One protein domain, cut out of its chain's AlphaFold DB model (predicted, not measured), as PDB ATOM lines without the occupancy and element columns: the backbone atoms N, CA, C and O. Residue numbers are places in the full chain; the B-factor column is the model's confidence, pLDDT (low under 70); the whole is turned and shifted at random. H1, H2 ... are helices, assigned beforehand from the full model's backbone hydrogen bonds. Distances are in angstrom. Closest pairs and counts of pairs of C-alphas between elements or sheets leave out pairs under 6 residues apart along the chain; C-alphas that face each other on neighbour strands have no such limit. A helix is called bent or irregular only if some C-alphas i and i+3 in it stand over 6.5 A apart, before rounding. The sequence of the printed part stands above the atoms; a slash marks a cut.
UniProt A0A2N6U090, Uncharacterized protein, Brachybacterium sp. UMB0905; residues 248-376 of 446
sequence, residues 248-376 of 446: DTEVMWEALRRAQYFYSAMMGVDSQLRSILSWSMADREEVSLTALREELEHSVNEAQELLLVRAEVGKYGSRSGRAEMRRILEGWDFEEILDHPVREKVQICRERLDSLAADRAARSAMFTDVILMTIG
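AT A GLANCE: This is residues 248 to 376 of the 446 residues of an uncharacterized protein of Brachybacterium sp. UMB0905 (UniProt A0A2N6U090). Long helix H4 packs by its first part on a hairpin of two long helices, H1 and H2, making an up-and-down bundle in which each runs against the one before; its end, residues 361 to 376, sticks out, and short H3 packs on H1. Here are 129 residues with four named helices, H1 to H4 in order, and no named strand: all helix, only just loose, close to extended, radius of gyration of the C-alphas 20.9 A, spans 79 by 28 by 19 A.

HOW THE PARTS SIT: Start with H4, residues 334 to 376, only just irregular: C-alphas 337 and 340 are 7.0 A apart. Its residues 334 to 349 touch H1, residues 249 to 281, closest at C-alphas Val 342 and Asp 270, 5.6 A. Its residues 342 to 356 touch H2, residues 289 to 316, closest at C-alphas Val 346 and Val 300, 5.7 A. H1 and H2, a hairpin, stand at a shallow tilt of 19 degrees, opposite ways. H3, residues 319 to 330, touches H1, closest at C-alphas Met 325 and Ala 255, 4.7 A. Every O i to N i+4 pair is within hydrogen-bond range in H1 and H3, 23 of 24 in H2, 36 of 39 in H4.

IN THESE COORDINATES: Find C-alpha 249 at (180.747, 183.446, 217.305); H1 runs 47.9 A. H4 runs 61.3 A to C-alpha 376 at (155.483, 131.339, 271.025).

THE WHOLE: The printed part has no cut; pLDDT is under 70 at residues 284 to 287.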
ATOM      1  N   ASP A 248     178.405 187.039 217.248       89.00
ATOM      2  CA  ASP A 248     177.768 185.876 217.878       89.00
ATOM      3  C   ASP A 248     178.669 184.629 217.960       89.00
ATOM      4  O   ASP A 248     178.244 183.627 218.533       89.00
ATOM      5  N   THR A 249     179.889 184.644 217.405       89.56
ATOM      6  CA  THR A 249     180.747 183.446 217.305       89.56
ATOM      7  C   THR A 249     181.025 182.800 218.658       89.56
ATOM      8  O   THR A 249     180.853 181.590 218.790       89.56
ATOM      9  N   GLU A 250     181.341 183.585 219.688       90.19
ATOM     10  CA  GLU A 250     181.578 183.040 221.032       90.19
ATOM     11  C   GLU A 250     180.306 182.464 221.666       90.19
ATOM     12  O   GLU A 250     180.361 181.437 222.335       90.19
ATOM     13  N   VAL A 251     179.133 183.048 221.395       90.00
ATOM     14  CA  VAL A 251     177.850 182.489 221.860       90.00
ATOM     15  C   VAL A 251     177.573 181.144 221.185       90.00
ATOM     16  O   VAL A 251     177.079 180.212 221.821       90.00
ATOM     17  N   MET A 252     177.886 181.028 219.892       91.06
ATOM     18  CA  MET A 252     177.729 179.777 219.152       91.06
ATOM     19  C   MET A 252     178.735 178.715 219.618       91.06
ATOM     20  O   MET A 252     178.385 177.539 219.720       91.06
ATOM     21  N   TRP A 253     179.966 179.117 219.937       91.75
ATOM     22  CA  TRP A 253     180.974 178.211 220.475       91.75
ATOM     23  C   TRP A 253     180.615 177.706 221.874       91.75
ATOM     24  O   TRP A 253     180.687 176.507 222.138       91.75
ATOM     25  N   GLU A 254     180.139 178.584 222.755       91.19
ATOM     26  CA  GLU A 254     179.649 178.195 224.080       91.19
ATOM     27  C   GLU A 254     178.442 177.243 223.981       91.19
ATOM     28  O   GLU A 254     178.336 176.266 224.725       91.19
ATOM     29  N   ALA A 255     177.557 177.452 223.000       92.25
ATOM     30  CA  ALA A 255     176.480 176.510 222.704       92.25
ATOM     31  C   ALA A 255     177.010 175.127 222.281       92.25
ATOM     32  O   ALA A 255     176.463 174.109 222.715       92.25
ATOM     33  N   LEU A 256     178.086 175.077 221.487       93.56
ATOM     34  CA  LEU A 256     178.775 173.834 221.139       93.56
ATOM     35  C   LEU A 256     179.425 173.182 222.369       93.56
ATOM     36  O   LEU A 256     179.243 171.980 222.556       93.56
ATOM     37  N   ARG A 257     180.114 173.941 223.234       93.88
ATOM     38  CA  ARG A 257     180.687 173.431 224.497       93.88
ATOM     39  C   ARG A 257     179.623 172.747 225.348       93.88
ATOM     40  O   ARG A 257     179.787 171.593 225.735       93.88
ATOM     41  N   ARG A 258     178.485 173.409 225.565       93.94
ATOM     42  CA  ARG A 258     177.358 172.844 226.326       93.94
ATOM     43  C   ARG A 258     176.767 171.607 225.656       93.94
ATOM     44  O   ARG A 258     176.462 170.638 226.345       93.94
ATOM     45  N   ALA A 259     176.621 171.612 224.329       94.88
ATOM     46  CA  ALA A 259     176.141 170.442 223.594       94.88
ATOM     47  C   ALA A 259     177.095 169.244 223.754       94.88
ATOM     48  O   ALA A 259     176.638 168.151 224.079       94.88
ATOM     49  N   GLN A 260     178.404 169.461 223.594       95.19
ATOM     50  CA  GLN A 260     179.438 168.439 223.791       95.19
ATOM     51  C   GLN A 260     179.426 167.895 225.219       95.19
ATOM     52  O   GLN A 260     179.444 166.680 225.408       95.19
ATOM     53  N   TYR A 261     179.321 168.776 226.215       95.69
ATOM     54  CA  TYR A 261     179.183 168.390 227.616       95.69
ATOM     55  C   TYR A 261     177.969 167.479 227.843       95.69
ATOM     56  O   TYR A 261     178.133 166.358 228.314       95.69
ATOM     57  N   PHE A 262     176.760 167.911 227.462       95.88
ATOM     58  CA  PHE A 262     175.546 167.121 227.700       95.88
ATOM     59  C   PHE A 262     175.532 165.802 226.930       95.88
ATOM     60  O   PHE A 262     175.060 164.801 227.463       95.88
ATOM     61  N   TYR A 263     176.045 165.787 225.697       95.69
ATOM     62  CA  TYR A 263     176.159 164.560 224.913       95.69
ATOM     63  C   TYR A 263     177.113 163.565 225.587       95.69
ATOM     64  O   TYR A 263     176.750 162.409 225.797       95.69
ATOM     65  N   SER A 264     178.289 164.033 226.013       94.62
ATOM     66  CA  SER A 264     179.302 163.199 226.676       94.62
ATOM     67  C   SER A 264     178.838 162.696 228.042       94.62
ATOM     68  O   SER A 264     178.953 161.507 228.327       94.62
ATOM     69  N   ALA A 265     178.247 163.571 228.861       94.12
ATOM     70  CA  ALA A 265     177.715 163.210 230.174       94.12
ATOM     71  C   ALA A 265     176.593 162.170 230.048       94.12
ATOM     72  O   ALA A 265     176.580 161.174 230.769       94.12
ATOM     73  N   MET A 266     175.681 162.351 229.084       94.81
ATOM     74  CA  MET A 266     174.585 161.407 228.863       94.81
ATOM     75  C   MET A 266     175.087 160.056 228.345       94.81
ATOM     76  O   MET A 266     174.572 159.024 228.760       94.81
ATOM     77  N   MET A 267     176.118 160.041 227.493       92.69
ATOM     78  CA  MET A 267     176.795 158.802 227.097       92.69
ATOM     79  C   MET A 267     177.433 158.075 228.286       92.69
ATOM     80  O   MET A 267     177.325 156.852 228.377       92.69
ATOM     81  N   GLY A 268     178.091 158.808 229.192       88.69
ATOM     82  CA  GLY A 268     178.674 158.240 230.411       88.69
ATOM     83  C   GLY A 268     177.612 157.567 231.281       88.69
ATOM     84  O   GLY A 268     177.733 156.384 231.603       88.69
ATOM     85  N   VAL A 269     176.520 158.286 231.548       90.19
ATOM     86  CA  VAL A 269     175.349 157.771 232.274       90.19
ATOM     87  C   VAL A 269     174.739 156.553 231.572       90.19
ATOM     88  O   VAL A 269     174.432 155.557 232.226       90.19
ATOM     89  N   ASP A 270     174.575 156.589 230.247       91.88
ATOM     90  CA  ASP A 270     174.022 155.471 229.477       91.88
ATOM     91  C   ASP A 270     174.857 154.191 229.627       91.88
ATOM     92  O   ASP A 270     174.310 153.099 229.837       91.88
ATOM     93  N   SER A 271     176.182 154.343 229.561       88.06
ATOM     94  CA  SER A 271     177.145 153.260 229.745       88.06
ATOM     95  C   SER A 271     177.077 152.684 231.162       88.06
ATOM     96  O   SER A 271     176.958 151.466 231.326       88.06
ATOM     97  N   GLN A 272     177.058 153.543 232.187       85.62
ATOM     98  CA  GLN A 272     176.955 153.120 233.586       85.62
ATOM     99  C   GLN A 272     175.634 152.391 233.856       85.62
ATOM    100  O   GLN A 272     175.645 151.286 234.398       85.62
ATOM    101  N   LEU A 273     174.501 152.940 233.396       88.56
ATOM    102  CA  LEU A 273     173.184 152.307 233.525       88.56
ATOM    103  C   LEU A 273     173.136 150.940 232.833       88.56
ATOM    104  O   LEU A 273     172.574 149.985 233.369       88.56
ATOM    105  N   ARG A 274     173.741 150.813 231.648       88.62
ATOM    106  CA  ARG A 274     173.846 149.524 230.952       88.62
ATOM    107  C   ARG A 274     174.703 148.531 231.739       88.62
ATOM    108  O   ARG A 274     174.302 147.373 231.866       88.62
ATOM    109  N   SER A 275     175.851 148.970 232.252       84.56
ATOM    110  CA  SER A 275     176.757 148.139 233.050       84.56
ATOM    111  C   SER A 275     176.053 147.603 234.297       84.56
ATOM    112  O   SER A 275     176.008 146.391 234.516       84.56
ATOM    113  N   ILE A 276     175.379 148.474 235.053       83.94
ATOM    114  CA  ILE A 276     174.679 148.046 236.261       83.94
ATOM    115  C   ILE A 276     173.454 147.183 235.979       83.94
ATOM    116  O   ILE A 276     173.181 146.246 236.727       83.94
ATOM    117  N   LEU A 277     172.721 147.434 234.893       85.31
ATOM    118  CA  LEU A 277     171.630 146.549 234.492       85.31
ATOM    119  C   LEU A 277     172.159 145.151 234.169       85.31
ATOM    120  O   LEU A 277     171.573 144.174 234.635       85.31
ATOM    121  N   SER A 278     173.289 145.058 233.463       85.31
ATOM    122  CA  SER A 278     173.972 143.786 233.213       85.31
ATOM    123  C   SER A 278     174.371 143.104 234.523       85.31
ATOM    124  O   SER A 278     174.063 141.928 234.721       85.31
ATOM    125  N   TRP A 279     174.972 143.845 235.459       81.69
ATOM    126  CA  TRP A 279     175.328 143.323 236.781       81.69
ATOM    127  C   TRP A 279     174.100 142.848 237.570       81.69
ATOM    128  O   TRP A 279     174.118 141.791 238.195       81.69
ATOM    129  N   SER A 280     172.976 143.561 237.470       81.06
ATOM    130  CA  SER A 280     171.720 143.209 238.142       81.06
ATOM    131  C   SER A 280     171.063 141.923 237.621       81.06
ATOM    132  O   SER A 280     170.199 141.359 238.309       81.06
ATOM    133  N   MET A 281     171.437 141.503 236.408       81.06
ATOM    134  CA  MET A 281     170.970 140.291 235.731       81.06
ATOM    135  C   MET A 281     171.914 139.095 235.922       81.06
ATOM    136  O   MET A 281     171.516 137.982 235.583       81.06
ATOM    137  N   ALA A 282     173.122 139.305 236.459       79.00
ATOM    138  CA  ALA A 282     174.077 138.239 236.752       79.00
ATOM    139  C   ALA A 282     173.584 137.301 237.873       79.00
ATOM    140  O   ALA A 282     172.666 137.629 238.638       79.00
ATOM    141  N   ASP A 283     174.181 136.109 237.963       70.62
ATOM    142  CA  ASP A 283     173.763 135.078 238.913       70.62
ATOM    143  C   ASP A 283     173.958 135.521 240.377       70.62
ATOM    144  O   ASP A 283     174.949 136.136 240.767       70.62
ATOM    145  N   ARG A 284     172.975 135.191 241.230       61.84
ATOM    146  CA  ARG A 284     172.842 135.723 242.605       61.84
ATOM    147  C   ARG A 284     174.002 135.395 243.550       61.84
ATOM    148  O   ARG A 284     174.093 136.026 244.600       61.84
ATOM    149  N   GLU A 285     174.819 134.392 243.238       60.28
ATOM    150  CA  GLU A 285     175.965 134.009 244.077       60.28
ATOM    151  C   GLU A 285     177.138 134.992 243.945       60.28
ATOM    152  O   GLU A 285     177.953 135.075 244.860       60.28
ATOM    153  N   GLU A 286     177.177 135.789 242.873       58.66
ATOM    154  CA  GLU A 286     178.282 136.706 242.558       58.66
ATOM    155  C   GLU A 286     178.002 138.162 242.971       58.66
ATOM    156  O   GLU A 286     178.901 138.997 242.959       58.66
ATOM    157  N   VAL A 287     176.766 138.496 243.373       64.56
ATOM    158  CA  VAL A 287     176.338 139.898 243.531       64.56
ATOM    159  C   VAL A 287     175.940 140.238 244.967       64.56
ATOM    160  O   VAL A 287     174.939 139.753 245.504       64.56
ATOM    161  N   SER A 288     176.671 141.173 245.580       78.12
ATOM    162  CA  SER A 288     176.238 141.820 246.822       78.12
ATOM    163  C   SER A 288     174.999 142.681 246.561       78.12
ATOM    164  O   SER A 288     175.076 143.753 245.970       78.12
ATOM    165  N   LEU A 289     173.833 142.234 247.045       77.69
ATOM    166  CA  LEU A 289     172.563 142.958 246.878       77.69
ATOM    167  C   LEU A 289     172.587 144.386 247.443       77.69
ATOM    168  O   LEU A 289     171.840 145.236 246.966       77.69
ATOM    169  N   THR A 290     173.382 144.634 248.487       81.06
ATOM    170  CA  THR A 290     173.519 145.975 249.070       81.06
ATOM    171  C   THR A 290     174.300 146.885 248.129       81.06
ATOM    172  O   THR A 290     173.809 147.962 247.817       81.06
ATOM    173  N   ALA A 291     175.437 146.413 247.607       81.12
ATOM    174  CA  ALA A 291     176.266 147.185 246.681       81.12
ATOM    175  C   ALA A 291     175.531 147.462 245.360       81.12
ATOM    176  O   ALA A 291     175.497 148.598 244.903       81.12
ATOM    177  N   LEU A 292     174.842 146.458 244.802       82.38
ATOM    178  CA  LEU A 292     174.016 146.639 243.604       82.38
ATOM    179  C   LEU A 292     172.935 147.706 243.810       82.38
ATOM    180  O   LEU A 292     172.650 148.490 242.910       82.38
ATOM    181  N   ARG A 293     172.297 147.725 244.983       84.88
ATOM    182  CA  ARG A 293     171.270 148.717 245.302       84.88
ATOM    183  C   ARG A 293     171.862 150.122 245.406       84.88
ATOM    184  O   ARG A 293     171.267 151.043 244.861       84.88
ATOM    185  N   GLU A 294     172.965 150.275 246.132       85.44
ATOM    186  CA  GLU A 294     173.636 151.566 246.315       85.44
ATOM    187  C   GLU A 294     174.079 152.143 244.968       85.44
ATOM    188  O   GLU A 294     173.763 153.292 244.669       85.44
ATOM    189  N   GLU A 295     174.687 151.319 244.114       84.62
ATOM    190  CA  GLU A 295     175.109 151.738 242.778       84.62
ATOM    191  C   GLU A 295     173.900 152.048 241.872       84.62
ATOM    192  O   GLU A 295     173.886 153.068 241.190       84.62
ATOM    193  N   LEU A 296     172.817 151.252 241.923       86.38
ATOM    194  CA  LEU A 296     171.585 151.536 241.167       86.38
ATOM    195  C   LEU A 296     170.958 152.868 241.595       86.38
ATOM    196  O   LEU A 296     170.520 153.646 240.748       86.38
ATOM    197  N   GLU A 297     170.881 153.123 242.905       89.00
ATOM    198  CA  GLU A 297     170.379 154.386 243.449       89.00
ATOM    199  C   GLU A 297     171.279 155.552 243.015       89.00
ATOM    200  O   GLU A 297     170.761 156.592 242.603       89.00
ATOM    201  N   HIS A 298     172.603 155.379 243.050       86.88
ATOM    202  CA  HIS A 298     173.564 156.387 242.611       86.88
ATOM    203  C   HIS A 298     173.404 156.731 241.122       86.88
ATOM    204  O   HIS A 298     173.102 157.885 240.809       86.88
ATOM    205  N   SER A 299     173.489 155.748 240.216       87.81
ATOM    206  CA  SER A 299     173.394 155.986 238.767       87.81
ATOM    207  C   SER A 299     172.037 156.567 238.352       87.81
ATOM    208  O   SER A 299     171.959 157.413 237.461       87.81
ATOM    209  N   VAL A 300     170.938 156.151 238.999       90.56
ATOM    210  CA  VAL A 300     169.606 156.732 238.750       90.56
ATOM    211  C   VAL A 300     169.556 158.197 239.181       90.56
ATOM    212  O   VAL A 300     169.038 159.031 238.435       90.56
ATOM    213  N   ASN A 301     170.082 158.525 240.362       91.25
ATOM    214  CA  ASN A 301     170.100 159.902 240.853       91.25
ATOM    215  C   ASN A 301     170.965 160.805 239.963       91.25
ATOM    216  O   ASN A 301     170.534 161.910 239.635       91.25
ATOM    217  N   GLU A 302     172.125 160.317 239.524       90.06
ATOM    218  CA  GLU A 302     173.018 161.029 238.606       90.06
ATOM    219  C   GLU A 302     172.343 161.311 237.255       90.06
ATOM    220  O   GLU A 302     172.303 162.458 236.801       90.06
ATOM    221  N   ALA A 303     171.704 160.301 236.654       92.44
ATOM    222  CA  ALA A 303     170.952 160.459 235.408       92.44
ATOM    223  C   ALA A 303     169.832 161.505 235.532       92.44
ATOM    224  O   ALA A 303     169.614 162.333 234.644       92.44
ATOM    225  N   GLN A 304     169.094 161.473 236.642       92.31
ATOM    226  CA  GLN A 304     168.010 162.417 236.888       92.31
ATOM    227  C   GLN A 304     168.501 163.845 237.080       92.31
ATOM    228  O   GLN A 304     167.872 164.772 236.566       92.31
ATOM    229  N   GLU A 305     169.580 164.025 237.835       92.06
ATOM    230  CA  GLU A 305     170.186 165.331 238.033       92.06
ATOM    231  C   GLU A 305     170.661 165.908 236.700       92.06
ATOM    232  O   GLU A 305     170.273 167.026 236.372       92.06
ATOM    233  N   LEU A 306     171.367 165.132 235.872       92.75
ATOM    234  CA  LEU A 306     171.824 165.587 234.557       92.75
ATOM    235  C   LEU A 306     170.656 166.074 233.677       92.75
ATOM    236  O   LEU A 306     170.735 167.129 233.038       92.75
ATOM    237  N   LEU A 307     169.534 165.344 233.677       92.19
ATOM    238  CA  LEU A 307     168.314 165.742 232.966       92.19
ATOM    239  C   LEU A 307     167.712 167.049 233.515       92.19
ATOM    240  O   LEU A 307     167.220 167.875 232.737       92.19
ATOM    241  N   LEU A 308     167.746 167.254 234.836       90.75
ATOM    242  CA  LEU A 308     167.282 168.486 235.480       90.75
ATOM    243  C   LEU A 308     168.201 169.670 235.155       90.75
ATOM    244  O   LEU A 308     167.702 170.722 234.755       90.75
ATOM    245  N   VAL A 309     169.517 169.479 235.250       90.19
ATOM    246  CA  VAL A 309     170.539 170.482 234.930       90.19
ATOM    247  C   VAL A 309     170.417 170.920 233.471       90.19
ATOM    248  O   VAL A 309     170.382 172.116 233.185       90.19
ATOM    249  N   ARG A 310     170.239 169.985 232.528       91.69
ATOM    250  CA  ARG A 310     169.988 170.313 231.114       91.69
ATOM    251  C   ARG A 310     168.745 171.184 230.937       91.69
ATOM    252  O   ARG A 310     168.774 172.185 230.213       91.69
ATOM    253  N   ALA A 311     167.648 170.823 231.602       88.50
ATOM    254  CA  ALA A 311     166.415 171.602 231.560       88.50
ATOM    255  C   ALA A 311     166.590 172.998 232.185       88.50
ATOM    256  O   ALA A 311     165.963 173.958 231.732       88.50
ATOM    257  N   GLU A 312     167.438 173.128 233.206       85.50
ATOM    258  CA  GLU A 312     167.767 174.389 233.864       85.50
ATOM    259  C   GLU A 312     168.628 175.306 232.988       85.50
ATOM    260  O   GLU A 312     168.273 176.468 232.791       85.50
ATOM    261  N   VAL A 313     169.689 174.784 232.370       85.25
ATOM    262  CA  VAL A 313     170.518 175.526 231.400       85.25
ATOM    263  C   VAL A 313     169.659 176.062 230.249       85.25
ATOM    264  O   VAL A 313     169.811 177.206 229.814       85.25
ATOM    265  N   GLY A 314     168.656 175.287 229.825       82.00
ATOM    266  CA  GLY A 314     167.648 175.714 228.856       82.00
ATOM    267  C   GLY A 314     166.759 176.893 229.297       82.00
ATOM    268  O   GLY A 314     166.065 177.465 228.449       82.00
ATOM    269  N   LYS A 315     166.753 177.288 230.574       82.75
ATOM    270  CA  LYS A 315     166.015 178.461 231.084       82.75
ATOM    271  C   LYS A 315     166.869 179.725 231.096       82.75
ATOM    272  O   LYS A 315     166.348 180.784 230.751       82.75
ATOM    273  N   TYR A 316     168.136 179.602 231.483       78.81
ATOM    274  CA  TYR A 316     169.019 180.743 231.752       78.81
ATOM    275  C   TYR A 316     169.906 181.135 230.569       78.81
ATOM    276  O   TYR A 316     170.330 182.281 230.490       78.81
ATOM    277  N   GLY A 317     170.131 180.229 229.612       76.31
ATOM    278  CA  GLY A 317     170.951 180.546 228.448       76.31
ATOM    279  C   GLY A 317     170.348 181.621 227.534       76.31
ATOM    280  O   GLY A 317     169.119 181.744 227.390       76.31
ATOM    281  N   SER A 318     171.221 182.351 226.837       84.25
ATOM    282  CA  SER A 318     170.821 183.325 225.812       84.25
ATOM    283  C   SER A 318     169.891 182.685 224.764       84.25
ATOM    284  O   SER A 318     169.947 181.484 224.488       84.25
ATOM    285  N   ARG A 319     168.966 183.455 224.168       86.38
ATOM    286  CA  ARG A 319     168.014 182.887 223.186       86.38
ATOM    287  C   ARG A 319     168.736 182.281 221.977       86.38
ATOM    288  O   ARG A 319     168.317 181.222 221.515       86.38
ATOM    289  N   SER A 320     169.773 182.955 221.481       88.19
ATOM    290  CA  SER A 320     170.603 182.497 220.364       88.19
ATOM    291  C   SER A 320     171.394 181.247 220.746       88.19
ATOM    292  O   SER A 320     171.255 180.235 220.065       88.19
ATOM    293  N   GLY A 321     172.106 181.259 221.877       88.75
ATOM    294  CA  GLY A 321     172.868 180.101 222.355       88.75
ATOM    295  C   GLY A 321     171.993 178.868 222.603       88.75
ATOM    296  O   GLY A 321     172.340 177.763 222.197       88.75
ATOM    297  N   ARG A 322     170.794 179.034 223.177       90.00
ATOM    298  CA  ARG A 322     169.845 177.920 223.372       90.00
ATOM    299  C   ARG A 322     169.301 177.348 222.070       90.00
ATOM    300  O   ARG A 322     169.115 176.137 221.976       90.00
ATOM    301  N   ALA A 323     168.978 178.209 221.105       91.12
ATOM    302  CA  ALA A 323     168.512 177.764 219.797       91.12
ATOM    303  C   ALA A 323     169.612 176.974 219.079       91.12
ATOM    304  O   ALA A 323     169.334 175.914 218.524       91.12
ATOM    305  N   GLU A 324     170.852 177.450 219.170       91.19
ATOM    306  CA  GLU A 324     172.004 176.796 218.566       91.19
ATOM    307  C   GLU A 324     172.344 175.464 219.242       91.19
ATOM    308  O   GLU A 324     172.459 174.451 218.560       91.19
ATOM    309  N   MET A 325     172.407 175.420 220.576       93.25
ATOM    310  CA  MET A 325     172.645 174.181 221.326       93.25
ATOM    311  C   MET A 325     171.594 173.122 220.977       93.25
ATOM    312  O   MET A 325     171.931 171.959 220.765       93.25
ATOM    313  N   ARG A 326     170.316 173.518 220.874       92.94
ATOM    314  CA  ARG A 326     169.244 172.608 220.456       92.94
ATOM    315  C   ARG A 326     169.470 172.101 219.035       92.94
ATOM    316  O   ARG A 326     169.419 170.897 218.834       92.94
ATOM    317  N   ARG A 327     169.771 172.991 218.087       91.75
ATOM    318  CA  ARG A 327     170.043 172.629 216.689       91.75
ATOM    319  C   ARG A 327     171.210 171.645 216.566       91.75
ATOM    320  O   ARG A 327     171.147 170.731 215.753       91.75
ATOM    321  N   ILE A 328     172.269 171.839 217.354       92.31
ATOM    322  CA  ILE A 328     173.428 170.938 217.394       92.31
ATOM    323  C   ILE A 328     173.013 169.557 217.917       92.31
ATOM    324  O   ILE A 328     173.277 168.564 217.248       92.31
ATOM    325  N   LEU A 329     172.330 169.495 219.065       93.31
ATOM    326  CA  LEU A 329     171.886 168.231 219.664       93.31
ATOM    327  C   LEU A 329     170.859 167.488 218.792       93.31
ATOM    328  O   LEU A 329     170.922 166.267 218.699       93.31
ATOM    329  N   GLU A 330     169.942 168.211 218.144       92.12
ATOM    330  CA  GLU A 330     169.018 167.656 217.144       92.12
ATOM    331  C   GLU A 330     169.791 167.074 215.956       92.12
ATOM    332  O   GLU A 330     169.501 165.970 215.523       92.12
ATOM    333  N   GLY A 331     170.822 167.771 215.466       89.00
ATOM    334  CA  GLY A 331     171.679 167.276 214.386       89.00
ATOM    335  C   GLY A 331     172.558 166.073 214.755       89.00
ATOM    336  O   GLY A 331     173.177 165.495 213.864       89.00
ATOM    337  N   TRP A 332     172.647 165.716 216.039       91.19
ATOM    338  CA  TRP A 332     173.297 164.491 216.519       91.19
ATOM    339  C   TRP A 332     172.291 163.423 216.964       91.19
ATOM    340  O   TRP A 332     172.690 162.457 217.610       91.19
ATOM    341  N   ASP A 333     170.998 163.624 216.693       93.06
ATOM    342  CA  ASP A 333     169.908 162.740 217.113       93.06
ATOM    343  C   ASP A 333     169.936 162.432 218.626       93.06
ATOM    344  O   ASP A 333     169.581 161.340 219.072       93.06
ATOM    345  N   PHE A 334     170.350 163.411 219.449       94.25
ATOM    346  CA  PHE A 334     170.553 163.240 220.896       94.25
ATOM    347  C   PHE A 334     169.321 162.660 221.605       94.25
ATOM    348  O   PHE A 334     169.452 161.863 222.532       94.25
ATOM    349  N   GLU A 335     168.119 163.077 221.205       94.69
ATOM    350  CA  GLU A 335     166.878 162.624 221.838       94.69
ATOM    351  C   GLU A 335     166.595 161.140 221.562       94.69
ATOM    352  O   GLU A 335     166.256 160.403 222.488       94.69
ATOM    353  N   GLU A 336     166.801 160.689 220.324       95.44
ATOM    354  CA  GLU A 336     166.555 159.305 219.905       95.44
ATOM    355  C   GLU A 336     167.660 158.352 220.377       95.44
ATOM    356  O   GLU A 336     167.367 157.254 220.849       95.44
ATOM    357  N   ILE A 337     168.926 158.776 220.289       94.69
ATOM    358  CA  ILE A 337     170.085 157.919 220.571       94.69
ATOM    359  C   ILE A 337     170.422 157.872 222.067       94.69
ATOM    360  O   ILE A 337     170.896 156.841 222.543       94.69
ATOM    361  N   LEU A 338     170.189 158.957 222.818       94.06
ATOM    362  CA  LEU A 338     170.616 159.067 224.220       94.06
ATOM    363  C   LEU A 338     169.467 159.384 225.188       94.06
ATOM    364  O   LEU A 338     169.235 158.605 226.110       94.06
ATOM    365  N   ASP A 339     168.729 160.487 225.009       93.50
ATOM    366  CA  ASP A 339     167.742 160.948 226.010       93.50
ATOM    367  C   ASP A 339     166.642 159.905 226.271       93.50
ATOM    368  O   ASP A 339     166.365 159.572 227.427       93.50
ATOM    369  N   HIS A 340     166.030 159.359 225.214       95.00
ATOM    370  CA  HIS A 340     164.985 158.343 225.342       95.00
ATOM    371  C   HIS A 340     165.507 157.021 225.932       95.00
ATOM    372  O   HIS A 340     164.947 156.592 226.949       95.00
ATOM    373  N   PRO A 341     166.577 156.396 225.396       95.19
ATOM    374  CA  PRO A 341     167.131 155.169 225.970       95.19
ATOM    375  C   PRO A 341     167.554 155.306 227.434       95.19
ATOM    376  O   PRO A 341     167.285 154.408 228.234       95.19
ATOM    377  N   VAL A 342     168.159 156.433 227.825       94.12
ATOM    378  CA  VAL A 342     168.548 156.664 229.225       94.12
ATOM    379  C   VAL A 342     167.322 156.739 230.130       94.12
ATOM    380  O   VAL A 342     167.308 156.110 231.188       94.12
ATOM    381  N   ARG A 343     166.255 157.442 229.728       94.12
ATOM    382  CA  ARG A 343     165.007 157.486 230.514       94.12
ATOM    383  C   ARG A 343     164.383 156.107 230.690       94.12
ATOM    384  O   ARG A 343     163.914 155.798 231.785       94.12
ATOM    385  N   GLU A 344     164.381 155.294 229.637       94.69
ATOM    386  CA  GLU A 344     163.884 153.919 229.692       94.69
ATOM    387  C   GLU A 344     164.725 153.069 230.656       94.69
ATOM    388  O   GLU A 344     164.179 152.438 231.560       94.69
ATOM    389  N   LYS A 345     166.059 153.129 230.555       93.56
ATOM    390  CA  LYS A 345     166.971 152.432 231.478       93.56
ATOM    391  C   LYS A 345     166.779 152.878 232.924       93.56
ATOM    392  O   LYS A 345     166.710 152.032 233.810       93.56
ATOM    393  N   VAL A 346     166.615 154.179 233.176       93.12
ATOM    394  CA  VAL A 346     166.297 154.711 234.514       93.12
ATOM    395  C   VAL A 346     164.994 154.114 235.047       93.12
ATOM    396  O   VAL A 346     164.924 153.751 236.222       93.12
ATOM    397  N   GLN A 347     163.960 153.990 234.209       93.94
ATOM    398  CA  GLN A 347     162.708 153.355 234.611       93.94
ATOM    399  C   GLN A 347     162.916 151.877 234.974       93.94
ATOM    400  O   GLN A 347     162.487 151.461 236.049       93.94
ATOM    401  N   ILE A 348     163.630 151.114 234.144       92.19
ATOM    402  CA  ILE A 348     163.944 149.701 234.409       92.19
ATOM    403  C   ILE A 348     164.734 149.555 235.722       92.19
ATOM    404  O   ILE A 348     164.410 148.706 236.556       92.19
ATOM    405  N   CYS A 349     165.735 150.411 235.955       89.31
ATOM    406  CA  CYS A 349     166.515 150.428 237.195       89.31
ATOM    407  C   CYS A 349     165.636 150.681 238.429       89.31
ATOM    408  O   CYS A 349     165.815 150.027 239.457       89.31
ATOM    409  N   ARG A 350     164.655 151.587 238.341       90.56
ATOM    410  CA  ARG A 350     163.707 151.846 239.438       90.56
ATOM    411  C   ARG A 350     162.798 150.661 239.716       90.56
ATOM    412  O   ARG A 350     162.655 150.273 240.870       90.56
ATOM    413  N   GLU A 351     162.240 150.053 238.674       92.06
ATOM    414  CA  GLU A 351     161.426 148.841 238.812       92.06
ATOM    415  C   GLU A 351     162.236 147.712 239.474       92.06
ATOM    416  O   GLU A 351     161.733 146.980 240.335       92.06
ATOM    417  N   ARG A 352     163.533 147.614 239.150       88.06
ATOM    418  CA  ARG A 352     164.455 146.680 239.800       88.06
ATOM    419  C   ARG A 352     164.695 147.021 241.272       88.06
ATOM    420  O   ARG A 352     164.649 146.112 242.101       88.06
ATOM    421  N   LEU A 353     164.917 148.291 241.612       88.00
ATOM    422  CA  LEU A 353     165.063 148.748 243.000       88.00
ATOM    423  C   LEU A 353     163.817 148.440 243.841       88.00
ATOM    424  O   LEU A 353     163.944 147.924 244.955       88.00
ATOM    425  N   ASP A 354     162.624 148.672 243.292       89.38
ATOM    426  CA  ASP A 354     161.352 148.370 243.954       89.38
ATOM    427  C   ASP A 354     161.189 146.863 244.193       89.38
ATOM    428  O   ASP A 354     160.825 146.434 245.294       89.38
ATOM    429  N   SER A 355     161.539 146.036 243.202       87.94
ATOM    430  CA  SER A 355     161.568 144.576 243.351       87.94
ATOM    431  C   SER A 355     162.541 144.132 244.449       87.94
ATOM    432  O   SER A 355     162.192 143.283 245.270       87.94
ATOM    433  N   LEU A 356     163.744 144.713 244.510       85.19
ATOM    434  CA  LEU A 356     164.739 144.397 245.542       85.19
ATOM    435  C   LEU A 356     164.272 144.823 246.943       85.19
ATOM    436  O   LEU A 356     164.513 144.115 247.930       85.19
ATOM    437  N   ALA A 357     163.583 145.961 247.049       84.62
ATOM    438  CA  ALA A 357     162.987 146.430 248.296       84.62
ATOM    439  C   ALA A 357     161.850 145.505 248.766       84.62
ATOM    440  O   ALA A 357     161.805 145.149 249.950       84.62
ATOM    441  N   ALA A 358     160.987 145.053 247.851       86.12
ATOM    442  CA  ALA A 358     159.923 144.091 248.136       86.12
ATOM    443  C   ALA A 358     160.482 142.739 248.618       86.12
ATOM    444  O   ALA A 358     160.041 142.223 249.649       86.12
ATOM    445  N   ASP A 359     161.517 142.212 247.957       82.75
ATOM    446  CA  ASP A 359     162.198 140.972 248.358       82.75
ATOM    447  C   ASP A 359     162.838 141.081 249.751       82.75
ATOM    448  O   ASP A 359     162.869 140.118 250.529       82.75
ATOM    449  N   ARG A 360     163.371 142.257 250.103       81.62
ATOM    450  CA  ARG A 360     163.894 142.519 251.451       81.62
ATOM    451  C   ARG A 360     162.770 142.568 252.481       81.62
ATOM    452  O   ARG A 360     162.902 141.930 253.523       81.62
ATOM    453  N   ALA A 361     161.677 143.272 252.195       81.31
ATOM    454  CA  ALA A 361     160.523 143.349 253.087       81.31
ATOM    455  C   ALA A 361     159.915 141.959 253.347       81.31
ATOM    456  O   ALA A 361     159.639 141.619 254.498       81.31
ATOM    457  N   ALA A 362     159.806 141.120 252.311       80.50
ATOM    458  CA  ALA A 362     159.362 139.734 252.433       80.50
ATOM    459  C   ALA A 362     160.295 138.911 253.337       80.50
ATOM    460  O   ALA A 362     159.830 138.218 254.241       80.50
ATOM    461  N   ARG A 363     161.621 139.028 253.163       79.19
ATOM    462  CA  ARG A 363     162.602 138.363 254.041       79.19
ATOM    463  C   ARG A 363     162.524 138.854 255.485       79.19
ATOM    464  O   ARG A 363     162.560 138.038 256.401       79.19
ATOM    465  N   SER A 364     162.397 140.160 255.709       75.12
ATOM    466  CA  SER A 364     162.242 140.730 257.052       75.12
ATOM    467  C   SER A 364     160.966 140.242 257.736       75.12
ATOM    468  O   SER A 364     161.034 139.845 258.896       75.12
ATOM    469  N   ALA A 365     159.842 140.182 257.017       81.38
ATOM    470  CA  ALA A 365     158.602 139.603 257.530       81.38
ATOM    471  C   ALA A 365     158.795 138.132 257.937       81.38
ATOM    472  O   ALA A 365     158.413 137.747 259.039       81.38
ATOM    473  N   MET A 366     159.493 137.336 257.116       72.38
ATOM    474  CA  MET A 366     159.832 135.951 257.471       72.38
ATOM    475  C   MET A 366     160.697 135.859 258.737       72.38
ATOM    476  O   MET A 366     160.466 134.985 259.570       72.38
ATOM    477  N   PHE A 367     161.687 136.740 258.916       73.00
ATOM    478  CA  PHE A 367     162.499 136.760 260.140       73.00
ATOM    479  C   PHE A 367     161.669 137.114 261.374       73.00
ATOM    480  O   PHE A 367     161.818 136.473 262.416       73.00
ATOM    481  N   THR A 368     160.779 138.099 261.261       84.12
ATOM    482  CA  THR A 368     159.848 138.444 262.338       84.12
ATOM    483  C   THR A 368     158.950 137.259 262.686       84.12
ATOM    484  O   THR A 368     158.833 136.933 263.867       84.12
ATOM    485  N   ASP A 369     158.402 136.557 261.692       81.25
ATOM    486  CA  ASP A 369     157.593 135.353 261.909       81.25
ATOM    487  C   ASP A 369     158.384 134.252 262.628       81.25
ATOM    488  O   ASP A 369     157.873 133.622 263.553       81.25
ATOM    489  N   VAL A 370     159.659 134.050 262.274       72.50
ATOM    490  CA  VAL A 370     160.547 133.091 262.957       72.50
ATOM    491  C   VAL A 370     160.779 133.473 264.418       72.50
ATOM    492  O   VAL A 370     160.735 132.607 265.300       72.50
ATOM    493  N   ILE A 371     161.011 134.755 264.698       77.88
ATOM    494  CA  ILE A 371     161.200 135.251 266.066       77.88
ATOM    495  C   ILE A 371     159.913 135.061 266.873       77.88
ATOM    496  O   ILE A 371     159.956 134.496 267.966       77.88
ATOM    497  N   LEU A 372     158.761 135.460 266.325       81.69
ATOM    498  CA  LEU A 372     157.458 135.292 266.971       81.69
ATOM    499  C   LEU A 372     157.133 133.815 267.217       81.69
ATOM    500  O   LEU A 372     156.668 133.469 268.302       81.69
ATOM    501  N   MET A 373     157.439 132.932 266.262       79.38
ATOM    502  CA  MET A 373     157.280 131.487 266.432       79.38
ATOM    503  C   MET A 373     158.168 130.959 267.563       79.38
ATOM    504  O   MET A 373     157.701 130.194 268.404       79.38
ATOM    505  N   THR A 374     159.429 131.392 267.625       74.94
ATOM    506  CA  THR A 374     160.378 130.979 268.672       74.94
ATOM    507  C   THR A 374     159.915 131.436 270.056       74.94
ATOM    508  O   THR A 374     159.941 130.653 271.011       74.94
ATOM    509  N   ILE A 375     159.423 132.676 270.166       84.12
ATOM    510  CA  ILE A 375     158.829 133.211 271.400       84.12
ATOM    511  C   ILE A 375     157.578 132.411 271.775       84.12
ATOM    512  O   ILE A 375     157.439 132.009 272.929       84.12
ATOM    513  N   GLY A 376     156.698 132.125 270.812       81.88
ATOM    514  CA  GLY A 376     155.483 131.339 271.025       81.88
ATOM    515  C   GLY A 376     155.780 129.931 271.544       81.88
ATOM    516  O   GLY A 376     155.219 129.518 272.558       81.88
TER     517      GLY A 376